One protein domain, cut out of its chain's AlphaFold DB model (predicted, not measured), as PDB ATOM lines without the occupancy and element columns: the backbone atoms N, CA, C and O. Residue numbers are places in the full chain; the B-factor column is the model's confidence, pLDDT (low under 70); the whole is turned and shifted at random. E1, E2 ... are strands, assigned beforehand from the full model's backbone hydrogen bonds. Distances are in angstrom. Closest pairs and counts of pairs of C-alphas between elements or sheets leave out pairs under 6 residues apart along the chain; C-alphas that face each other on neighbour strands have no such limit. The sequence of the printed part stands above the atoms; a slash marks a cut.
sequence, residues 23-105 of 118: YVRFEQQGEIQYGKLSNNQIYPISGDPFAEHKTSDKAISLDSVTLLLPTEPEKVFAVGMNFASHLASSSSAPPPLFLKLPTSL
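AT A GLANCE: This is residues 23 to 105 of the 118 residues of the protein "Fumarylacetoacetate hydrolase family protein" of Vibrio ishigakensis (UniProt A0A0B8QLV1). With little regular structure, the domain has two lobes: a strongly twisted sheet of E1 to E4, and a separate hairpin of E5 and E6 with a long loop, residues 80 to 96. The 83 printed residues, under half in named elements, have no named helix and six strands, E1 to E6 in chain order, class all strand. The sheet E1-E2-E3-E4 is a meander, each strand the antiparallel neighbour of the one before. The whole is only just extended, close to loose: radius of gyration of the C-alphas 18.1 A, spans 52 by 26 by 25 A.

IN THESE COORDINATES: E1, residues 23 to 28, begins with C-alpha 23 at (225.417, 189.038, 297.309) and is 15.4 A long. E2, residues 31 to 38, 20.5 A, bends by 55 degrees at residue 34. E3 is residues 41 to 47, 19.0 A, and E4 residues 53 to 55. E5, residues 76 to 79, precedes E6, residues 97 to 100, which ends with C-alpha 100 at (205.445, 193.317, 287.375).

HOW THE PARTS SIT: Hairpin E1 and E2 has N 26 and O 33 within hydrogen-bond range, 2.9 A; hairpin E2 and E3, N 36 and O 43, 2.9 A; hairpin E3 and E4, N 46 and O 54, 2.9 A. E5 and E6 are apart from E1 to E4; in their hairpin N 78 and O 98 are 2.9 A apart.

THE WHOLE: The C-alphas farthest apart, of Gln 29 and Ser 90, are 52.5 A apart. The printed part has no cut. Links E4 to E5 and E5 to E6 are long. Residues 88 to 91 have pLDDT under 70.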
ATOM      1  N   TYR A  23     225.933 188.367 296.124       97.19
ATOM      2  CA  TYR A  23     225.417 189.038 297.309       97.19
ATOM      3  C   TYR A  23     224.036 188.494 297.647       97.19
ATOM      4  O   TYR A  23     223.252 188.144 296.762       97.19
ATOM      5  N   VAL A  24     223.745 188.431 298.941       97.88
ATOM      6  CA  VAL A  24     222.465 187.981 299.480       97.88
ATOM      7  C   VAL A  24     221.965 188.954 300.535       97.88
ATOM      8  O   VAL A  24     222.754 189.571 301.249       97.88
ATOM      9  N   ARG A  25     220.641 189.049 300.651       98.31
ATOM     10  CA  ARG A  25     219.945 189.652 301.790       98.31
ATOM     11  C   ARG A  25     219.391 188.513 302.631       98.31
ATOM     12  O   ARG A  25     218.777 187.593 302.084       98.31
ATOM     13  N   PHE A  26     219.618 188.542 303.931       98.19
ATOM     14  CA  PHE A  26     219.248 187.449 304.821       98.19
ATOM     15  C   PHE A  26     218.781 187.977 306.172       98.19
ATOM     16  O   PHE A  26     219.105 189.096 306.559       98.19
ATOM     17  N   GLU A  27     218.007 187.159 306.871       98.12
ATOM     18  CA  GLU A  27     217.617 187.368 308.256       98.12
ATOM     19  C   GLU A  27     218.357 186.370 309.149       98.12
ATOM     20  O   GLU A  27     218.335 185.158 308.903       98.12
ATOM     21  N   GLN A  28     218.987 186.877 310.204       97.06
ATOM     22  CA  GLN A  28     219.596 186.084 311.260       97.06
ATOM     23  C   GLN A  28     219.172 186.658 312.611       97.06
ATOM     24  O   GLN A  28     219.381 187.835 312.876       97.06
ATOM     25  N   GLN A  29     218.576 185.830 313.475       95.31
ATOM     26  CA  GLN A  29     218.169 186.237 314.831       95.31
ATOM     27  C   GLN A  29     217.268 187.494 314.870       95.31
ATOM     28  O   GLN A  29     217.309 188.261 315.826       95.31
ATOM     29  N   GLY A  30     216.434 187.694 313.843       96.50
ATOM     30  CA  GLY A  30     215.539 188.852 313.723       96.50
ATOM     31  C   GLY A  30     216.185 190.104 313.121       96.50
ATOM     32  O   GLY A  30     215.491 191.095 312.901       96.50
ATOM     33  N   GLU A  31     217.484 190.076 312.820       96.81
ATOM     34  CA  GLU A  31     218.171 191.159 312.121       96.81
ATOM     35  C   GLU A  31     218.279 190.862 310.628       96.81
ATOM     36  O   GLU A  31     218.683 189.771 310.221       96.81
ATOM     37  N   ILE A  32     217.942 191.855 309.802       97.81
ATOM     38  CA  ILE A  32     218.092 191.777 308.350       97.81
ATOM     39  C   ILE A  32     219.397 192.446 307.943       97.81
ATOM     40  O   ILE A  32     219.635 193.610 308.260       97.81
ATOM     41  N   GLN A  33     220.218 191.714 307.199       97.50
ATOM     42  CA  GLN A  33     221.536 192.157 306.770       97.50
ATOM     43  C   GLN A  33     221.798 191.744 305.318       97.50
ATOM     44  O   GLN A  33     221.118 190.886 304.746       97.50
ATOM     45  N   TYR A  34     222.808 192.367 304.719       98.38
ATOM     46  CA  TYR A  34     223.377 191.936 303.448       98.38
ATOM     47  C   TYR A  34     224.702 191.223 303.693       98.38
ATOM     48  O   TYR A  34     225.372 191.449 304.701       98.38
ATOM     49  N   GLY A  35     225.108 190.371 302.759       98.06
ATOM     50  CA  GLY A  35     226.398 189.702 302.831       98.06
ATOM     51  C   GLY A  35     226.865 189.171 301.488       98.06
ATOM     52  O   GLY A  35     226.060 188.888 300.599       98.06
ATOM     53  N   LYS A  36     228.181 189.020 301.357       97.69
ATOM     54  CA  LYS A  36     228.814 188.346 300.224       97.69
ATOM     55  C   LYS A  36     228.695 186.837 300.410       97.69
ATOM     56  O   LYS A  36     229.091 186.314 301.447       97.69
ATOM     57  N   LEU A  37     228.165 186.142 299.413       97.25
ATOM     58  CA  LEU A  37     228.044 184.691 299.392       97.25
ATOM     59  C   LEU A  37     229.257 184.078 298.685       97.25
ATOM     60  O   LEU A  37     229.563 184.419 297.543       97.25
ATOM     61  N   SER A  38     229.940 183.154 299.356       96.31
ATOM     62  CA  SER A  38     231.034 182.366 298.788       96.31
ATOM     63  C   SER A  38     231.102 181.007 299.474       96.31
ATOM     64  O   SER A  38     231.107 180.943 300.698       96.31
ATOM     65  N   ASN A  39     231.147 179.914 298.708       94.75
ATOM     66  CA  ASN A  39     231.279 178.545 299.233       94.75
ATOM     67  C   ASN A  39     230.272 178.197 300.355       94.75
ATOM     68  O   ASN A  39     230.659 177.678 301.401       94.75
ATOM     69  N   ASN A  40     228.986 178.516 300.162       96.25
ATOM     70  CA  ASN A  40     227.914 178.346 301.164       96.25
ATOM     71  C   ASN A  40     228.157 179.087 302.494       96.25
ATOM     72  O   ASN A  40     227.557 178.763 303.519       96.25
ATOM     73  N   GLN A  41     229.021 180.094 302.482       97.94
ATOM     74  CA  GLN A  41     229.264 180.987 303.598       97.94
ATOM     75  C   GLN A  41     228.870 182.407 303.214       97.94
ATOM     76  O   GLN A  41     229.127 182.866 302.100       97.94
ATOM     77  N   ILE A  42     228.249 183.101 304.154       98.38
ATOM     78  CA  ILE A  42     227.867 184.496 304.029       98.38
ATOM     79  C   ILE A  42     228.838 185.317 304.862       98.38
ATOM     80  O   ILE A  42     229.000 185.073 306.053       98.38
ATOM     81  N   TYR A  43     229.457 186.307 304.240       98.12
ATOM     82  CA  TYR A  43     230.299 187.296 304.892       98.12
ATOM     83  C   TYR A  43     229.489 188.591 304.992       98.12
ATOM     84  O   TYR A  43     229.306 189.256 303.967       98.12
ATOM     85  N   PRO A  44     228.935 188.933 306.172       98.19
ATOM     86  CA  PRO A  44     228.092 190.112 306.333       98.19
ATOM     87  C   PRO A  44     228.797 191.378 305.874       98.19
ATOM     88  O   PRO A  44     230.005 191.523 306.073       98.19
ATOM     89  N   ILE A  45     228.045 192.305 305.295       97.75
ATOM     90  CA  ILE A  45     228.558 193.624 304.947       97.75
ATOM     91  C   ILE A  45     227.981 194.685 305.883       97.75
ATOM     92  O   ILE A  45     226.816 194.634 306.268       97.75
ATOM     93  N   SER A  46     228.810 195.665 306.228       97.25
ATOM     94  CA  SER A  46     228.413 196.876 306.941       97.25
ATOM     95  C   SER A  46     228.468 198.056 305.976       97.25
ATOM     96  O   SER A  46     229.546 198.378 305.474       97.25
ATOM     97  N   GLY A  47     227.332 198.712 305.750       95.25
ATOM     98  CA  GLY A  47     227.177 199.796 304.778       95.25
ATOM     99  C   GLY A  47     226.070 199.496 303.769       95.25
ATOM    100  O   GLY A  47     225.192 198.675 304.036       95.25
ATOM    101  N   ASP A  48     226.120 200.163 302.620       94.25
ATOM    102  CA  ASP A  48     225.140 199.993 301.545       94.25
ATOM    103  C   ASP A  48     225.641 198.938 300.533       94.25
ATOM    104  O   ASP A  48     226.752 199.085 300.015       94.25
ATOM    105  N   PRO A  49     224.859 197.884 300.215       94.62
ATOM    106  CA  PRO A  49     225.243 196.874 299.220       94.62
ATOM    107  C   PRO A  49     225.498 197.433 297.809       94.62
ATOM    108  O   PRO A  49     226.157 196.769 297.011       94.62
ATOM    109  N   PHE A  50     224.983 198.621 297.488       94.38
ATOM    110  CA  PHE A  50     225.124 199.290 296.192       94.38
ATOM    111  C   PHE A  50     226.090 200.480 296.220       94.38
ATOM    112  O   PHE A  50     226.321 201.097 295.179       94.38
ATOM    113  N   ALA A  51     226.660 200.801 297.383       95.00
ATOM    114  CA  ALA A  51     227.670 201.843 297.533       95.00
ATOM    115  C   ALA A  51     228.853 201.329 298.372       95.00
ATOM    116  O   ALA A  51     229.203 200.145 298.332       95.00
ATOM    117  N   GLU A  52     229.518 202.227 299.099       96.06
ATOM    118  CA  GLU A  52     230.630 201.854 299.964       96.06
ATOM    119  C   GLU A  52     230.156 200.969 301.124       96.06
ATOM    120  O   GLU A  52     229.256 201.318 301.894       96.06
ATOM    121  N   HIS A  53     230.811 199.820 301.271       97.44
ATOM    122  CA  HIS A  53     230.587 198.891 302.366       97.44
ATOM    123  C   HIS A  53     231.881 198.171 302.741       97.44
ATOM    124  O   HIS A  53     232.860 198.151 301.994       97.44
ATOM    125  N   LYS A  54     231.877 197.560 303.925       97.56
ATOM    126  CA  LYS A  54     232.957 196.697 304.406       97.56
ATOM    127  C   LYS A  54     232.437 195.287 304.600       97.56
ATOM    128  O   LYS A  54     231.445 195.100 305.297       97.56
ATOM    129  N   THR A  55     233.132 194.312 304.030       97.69
ATOM    130  CA  THR A  55     232.846 192.890 304.232       97.69
ATOM    131  C   THR A  55     233.526 192.403 305.506       97.69
ATOM    132  O   THR A  55     234.700 192.677 305.734       97.69
ATOM    133  N   SER A  56     232.777 191.703 306.351       96.88
ATOM    134  CA  SER A  56     233.276 191.042 307.554       96.88
ATOM    135  C   SER A  56     234.166 189.851 307.191       96.88
ATOM    136  O   SER A  56     233.829 189.090 306.291       96.88
ATOM    137  N   ASP A  57     235.235 189.618 307.954       95.94
ATOM    138  CA  ASP A  57     236.042 188.388 307.859       95.94
ATOM    139  C   ASP A  57     235.380 187.191 308.563       95.94
ATOM    140  O   ASP A  57     235.752 186.035 308.354       95.94
ATOM    141  N   LYS A  58     234.390 187.457 309.423       96.62
ATOM    142  CA  LYS A  58     233.600 186.420 310.092       96.62
ATOM    143  C   LYS A  58     232.502 185.941 309.162       96.62
ATOM    144  O   LYS A  58     231.637 186.730 308.779       96.62
ATOM    145  N   ALA A  59     232.542 184.652 308.856       97.25
ATOM    146  CA  ALA A  59     231.570 183.996 308.008       97.25
ATOM    147  C   ALA A  59     230.420 183.388 308.824       97.25
ATOM    148  O   ALA A  59     230.599 182.964 309.969       97.25
ATOM    149  N   ILE A  60     229.246 183.330 308.209       97.88
ATOM    150  CA  ILE A  60     228.033 182.699 308.716       97.88
ATOM    151  C   ILE A  60     227.648 181.587 307.745       97.88
ATOM    152  O   ILE A  60     227.645 181.790 306.532       97.88
ATOM    153  N   SER A  61     227.271 180.421 308.266       97.94
ATOM    154  CA  SER A  61     226.771 179.336 307.419       97.94
ATOM    155  C   SER A  61     225.473 179.744 306.715       97.94
ATOM    156  O   SER A  61     224.534 180.191 307.378       97.94
ATOM    157  N   LEU A  62     225.384 179.534 305.396       97.44
ATOM    158  CA  LEU A  62     224.170 179.791 304.610       97.44
ATOM    159  C   LEU A  62     222.936 179.076 305.188       97.44
ATOM    160  O   LEU A  62     221.845 179.636 305.196       97.44
ATOM    161  N   ASP A  63     223.123 177.873 305.730       97.25
ATOM    162  CA  ASP A  63     222.043 177.055 306.299       97.25
ATOM    163  C   ASP A  63     221.554 177.552 307.674       97.25
ATOM    164  O   ASP A  63     220.558 177.061 308.199       97.25
ATOM    165  N   SER A  64     222.257 178.517 308.277       97.38
ATOM    166  CA  SER A  64     221.919 179.093 309.587       97.38
ATOM    167  C   SER A  64     221.105 180.387 309.509       97.38
ATOM    168  O   SER A  64     220.847 181.014 310.538       97.38
ATOM    169  N   VAL A  65     220.710 180.802 308.301       97.81
ATOM    170  CA  VAL A  65     219.970 182.045 308.061       97.81
ATOM    171  C   VAL A  65     218.732 181.805 307.204       97.81
ATOM    172  O   VAL A  65     218.618 180.802 306.499       97.81
ATOM    173  N   THR A  66     217.820 182.772 307.206       97.50
ATOM    174  CA  THR A  66     216.709 182.811 306.253       97.50
ATOM    175  C   THR A  66     217.059 183.758 305.113       97.50
ATOM    176  O   THR A  66     217.194 184.959 305.324       97.50
ATOM    177  N   LEU A  67     217.187 183.248 303.886       97.81
ATOM    178  CA  LEU A  67     217.365 184.107 302.710       97.81
ATOM    179  C   LEU A  67     216.099 184.922 302.421       97.81
ATOM    180  O   LEU A  67     214.985 184.404 302.487       97.81
ATOM    181  N   LEU A  68     216.294 186.180 302.033       97.81
ATOM    182  CA  LEU A  68     215.257 187.120 301.615       97.81
ATOM    183  C   LEU A  68     215.446 187.483 300.137       97.81
ATOM    184  O   LEU A  68     216.427 187.085 299.503       97.81
ATOM    185  N   LEU A  69     214.482 188.209 299.555       97.50
ATOM    186  CA  LEU A  69     214.691 188.798 298.230       97.50
ATOM    187  C   LEU A  69     215.996 189.606 298.258       97.50
ATOM    188  O   LEU A  69     216.247 190.284 299.254       97.50
ATOM    189  N   PRO A  70     216.828 189.545 297.205       96.25
ATOM    190  CA  PRO A  70     218.180 190.104 297.234       96.25
ATOM    191  C   PRO A  70     218.207 191.632 297.337       96.25
ATOM    192  O   PRO A  70     219.282 192.200 297.456       96.25
ATOM    193  N   THR A  71     217.050 192.291 297.266       95.81
ATOM    194  CA  THR A  71     216.866 193.737 297.382       95.81
ATOM    195  C   THR A  71     215.557 194.043 298.118       95.81
ATOM    196  O   THR A  71     214.799 193.132 298.468       95.81
ATOM    197  N   GLU A  72     215.264 195.330 298.307       95.12
ATOM    198  CA  GLU A  72     213.938 195.841 298.671       95.12
ATOM    199  C   GLU A  72     213.253 196.399 297.409       95.12
ATOM    200  O   GLU A  72     213.391 197.578 297.085       95.12
ATOM    201  N   PRO A  73     212.590 195.548 296.606       95.62
ATOM    202  CA  PRO A  73     212.120 195.942 295.284       95.62
ATOM    203  C   PRO A  73     210.911 196.879 295.364       95.62
ATOM    204  O   PRO A  73     209.851 196.498 295.856       95.62
ATOM    205  N   GLU A  74     211.025 198.067 294.769       96.50
ATOM    206  CA  GLU A  74     209.886 198.981 294.597       96.50
ATOM    207  C   GLU A  74     209.113 198.743 293.294       96.50
ATOM    208  O   GLU A  74     207.897 198.929 293.231       96.50
ATOM    209  N   LYS A  75     209.820 198.381 292.219       95.00
ATOM    210  CA  LYS A  75     209.273 198.232 290.862       95.00
ATOM    211  C   LYS A  75     210.051 197.153 290.115       95.00
ATOM    212  O   LYS A  75     211.269 197.073 290.252       95.00
ATOM    213  N   VAL A  76     209.367 196.358 289.291       97.19
ATOM    214  CA  VAL A  76     210.010 195.365 288.415       97.19
ATOM    215  C   VAL A  76     209.572 195.607 286.978       97.19
ATOM    216  O   VAL A  76     208.451 195.276 286.597       97.19
ATOM    217  N   PHE A  77     210.458 196.174 286.164       96.06
ATOM    218  CA  PHE A  77     210.240 196.286 284.724       96.06
ATOM    219  C   PHE A  77     210.791 195.050 284.023       96.06
ATOM    220  O   PHE A  77     211.916 194.627 284.278       96.06
ATOM    221  N   ALA A  78     209.989 194.469 283.138       95.25
ATOM    222  CA  ALA A  78     210.380 193.337 282.316       95.25
ATOM    223  C   ALA A  78     210.324 193.718 280.835       95.25
ATOM    224  O   ALA A  78     209.455 194.478 280.405       95.25
ATOM    225  N   VAL A  79     211.263 193.163 280.070       92.44
ATOM    226  CA  VAL A  79     211.397 193.385 278.629       92.44
ATOM    227  C   VAL A  79     210.865 192.157 277.898       92.44
ATOM    228  O   VAL A  79     211.347 191.044 278.112       92.44
ATOM    229  N   GLY A  80     209.856 192.344 277.054       88.19
ATOM    230  CA  GLY A  80     209.386 191.305 276.142       88.19
ATOM    231  C   GLY A  80     210.261 191.223 274.891       88.19
ATOM    232  O   GLY A  80     210.908 192.197 274.518       88.19
ATOM    233  N   MET A  81     210.251 190.070 274.217       84.19
ATOM    234  CA  MET A  81     210.861 189.904 272.884       84.19
ATOM    235  C   MET A  81     212.357 190.294 272.820       84.19
ATOM    236  O   MET A  81     212.806 190.863 271.834       84.19
ATOM    237  N   ASN A  82     213.146 189.980 273.854       86.69
ATOM    238  CA  ASN A  82     214.567 190.364 273.947       86.69
ATOM    239  C   ASN A  82     215.559 189.244 273.549       86.69
ATOM    240  O   ASN A  82     216.691 189.205 274.024       86.69
ATOM    241  N   PHE A  83     215.132 188.295 272.713       84.62
ATOM    242  CA  PHE A  83     215.981 187.218 272.189       84.62
ATOM    243  C   PHE A  83     215.864 187.167 270.672       84.62
ATOM    244  O   PHE A  83     214.749 187.111 270.159       84.62
ATOM    245  N   ALA A  84     216.997 187.110 269.965       81.56
ATOM    246  CA  ALA A  84     217.035 187.111 268.500       81.56
ATOM    247  C   ALA A  84     216.179 185.995 267.871       81.56
ATOM    248  O   ALA A  84     215.491 186.230 266.885       81.56
ATOM    249  N   SER A  85     216.163 184.807 268.482       83.56
ATOM    250  CA  SER A  85     215.354 183.660 268.045       83.56
ATOM    251  C   SER A  85     213.843 183.839 268.231       83.56
ATOM    252  O   SER A  85     213.066 183.107 267.627       83.56
ATOM    253  N   HIS A  86     213.422 184.780 269.076       72.50
ATOM    254  CA  HIS A  86     212.022 185.036 269.430       72.50
ATOM    255  C   HIS A  86     211.550 186.426 268.988       72.50
ATOM    256  O   HIS A  86     210.460 186.863 269.365       72.50
ATOM    257  N   LEU A  87     212.355 187.126 268.187       71.56
ATOM    258  CA  LEU A  87     211.912 188.325 267.499       71.56
ATOM    259  C   LEU A  87     210.907 187.912 266.423       71.56
ATOM    260  O   LEU A  87     211.251 187.203 265.482       71.56
ATOM    261  N   ALA A  88     209.663 188.374 266.548       61.53
ATOM    262  CA  ALA A  88     208.665 188.197 265.494       61.53
ATOM    263  C   ALA A  88     209.088 188.893 264.179       61.53
ATOM    264  O   ALA A  88     208.646 188.499 263.102       61.53
ATOM    265  N   SER A  89     209.954 189.912 264.262       60.53
ATOM    266  CA  SER A  89     210.575 190.614 263.133       60.53
ATOM    267  C   SER A  89     211.810 191.413 263.583       60.53
ATOM    268  O   SER A  89     211.989 191.680 264.775       60.53
ATOM    269  N   SER A  90     212.669 191.828 262.642       62.22
ATOM    270  CA  SER A  90     213.737 192.799 262.916       62.22
ATOM    271  C   SER A  90     213.114 194.153 263.282       62.22
ATOM    272  O   SER A  90     212.617 194.865 262.408       62.22
ATOM    273  N   SER A  91     213.105 194.500 264.567       63.19
ATOM    274  CA  SER A  91     212.499 195.737 265.062       63.19
ATOM    275  C   SER A  91     213.565 196.798 265.320       63.19
ATOM    276  O   SER A  91     214.426 196.614 266.174       63.19
ATOM    277  N   SER A  92     213.475 197.934 264.625       74.25
ATOM    278  CA  SER A  92     214.134 199.183 265.035       74.25
ATOM    279  C   SER A  92     213.352 199.928 266.126       74.25
ATOM    280  O   SER A  92     213.834 200.931 266.650       74.25
ATOM    281  N   ALA A  93     212.144 199.463 266.464       78.56
ATOM    282  CA  ALA A  93     211.321 200.048 267.510       78.56
ATOM    283  C   ALA A  93     211.828 199.644 268.909       78.56
ATOM    284  O   ALA A  93     212.388 198.551 269.061       78.56
ATOM    285  N   PRO A  94     211.609 200.490 269.935       81.94
ATOM    286  CA  PRO A  94     211.957 200.172 271.317       81.94
ATOM    287  C   PRO A  94     211.340 198.842 271.771       81.94
ATOM    288  O   PRO A  94     210.216 198.521 271.372       81.94
ATOM    289  N   PRO A  95     212.036 198.065 272.619       84.50
ATOM    290  CA  PRO A  95     211.512 196.788 273.070       84.50
ATOM    291  C   PRO A  95     210.279 196.996 273.968       84.50
ATOM    292  O   PRO A  95     210.220 197.973 274.722       84.50
ATOM    293  N   PRO A  96     209.292 196.087 273.926       89.38
ATOM    294  CA  PRO A  96     208.096 196.213 274.744       89.38
ATOM    295  C   PRO A  96     208.444 196.066 276.229       89.38
ATOM    296  O   PRO A  96     209.020 195.062 276.653       89.38
ATOM    297  N   LEU A  97     208.056 197.064 277.023       93.44
ATOM    298  CA  LEU A  97     208.201 197.068 278.476       93.44
ATOM    299  C   LEU A  97     206.859 196.805 279.150       93.44
ATOM    300  O   LEU A  97     205.825 197.320 278.726       93.44
ATOM    301  N   PHE A  98     206.884 196.050 280.242       95.50
ATOM    302  CA  PHE A  98     205.722 195.866 281.104       95.50
ATOM    303  C   PHE A  98     206.132 195.800 282.576       95.50
ATOM    304  O   PHE A  98     207.256 195.427 282.918       95.50
ATOM    305  N   LEU A  99     205.205 196.179 283.456       97.12
ATOM    306  CA  LEU A  99     205.413 196.200 284.900       97.12
ATOM    307  C   LEU A  99     204.963 194.876 285.523       97.12
ATOM    308  O   LEU A  99     203.837 194.424 285.311       97.12
ATOM    309  N   LYS A 100     205.823 194.295 286.357       96.56
ATOM    310  CA  LYS A 100     205.445 193.317 287.375       96.56
ATOM    311  C   LYS A 100     205.472 193.994 288.742       96.56
ATOM    312  O   LYS A 100     206.417 194.706 289.080       96.56
ATOM    313  N   LEU A 101     204.424 193.785 289.533       96.19
ATOM    314  CA  LEU A 101     204.378 194.323 290.892       96.19
ATOM    315  C   LEU A 101     205.393 193.580 291.778       96.19
ATOM    316  O   LEU A 101     205.528 192.363 291.621       96.19
ATOM    317  N   PRO A 102     206.059 194.249 292.739       96.12
ATOM    318  CA  PRO A 102     206.949 193.578 293.691       96.12
ATOM    319  C   PRO A 102     206.286 192.420 294.443       96.12
ATOM    320  O   PRO A 102     206.928 191.419 294.734       96.12
ATOM    321  N   THR A 103     204.972 192.505 294.669       94.56
ATOM    322  CA  THR A 103     204.153 191.450 295.290       94.56
ATOM    323  C   THR A 103     204.092 190.148 294.485       94.56
ATOM    324  O   THR A 103     203.648 189.132 295.009       94.56
ATOM    325  N   SER A 104     204.536 190.154 293.224       94.44
ATOM    326  CA  SER A 104     204.648 188.946 292.395       94.44
ATOM    327  C   SER A 104     205.960 188.178 292.591       94.44
ATOM    328  O   SER A 104     206.100 187.075 292.062       94.44
ATOM    329  N   LEU A 105     206.926 188.748 293.320       95.75
ATOM    330  CA  LEU A 105     208.227 188.131 293.548       95.75
ATOM    331  C   LEU A 105     208.139 187.019 294.595       95.75
ATOM    332  O   LEU A 105     207.472 187.145 295.620       95.75
TER     333      LEU A 105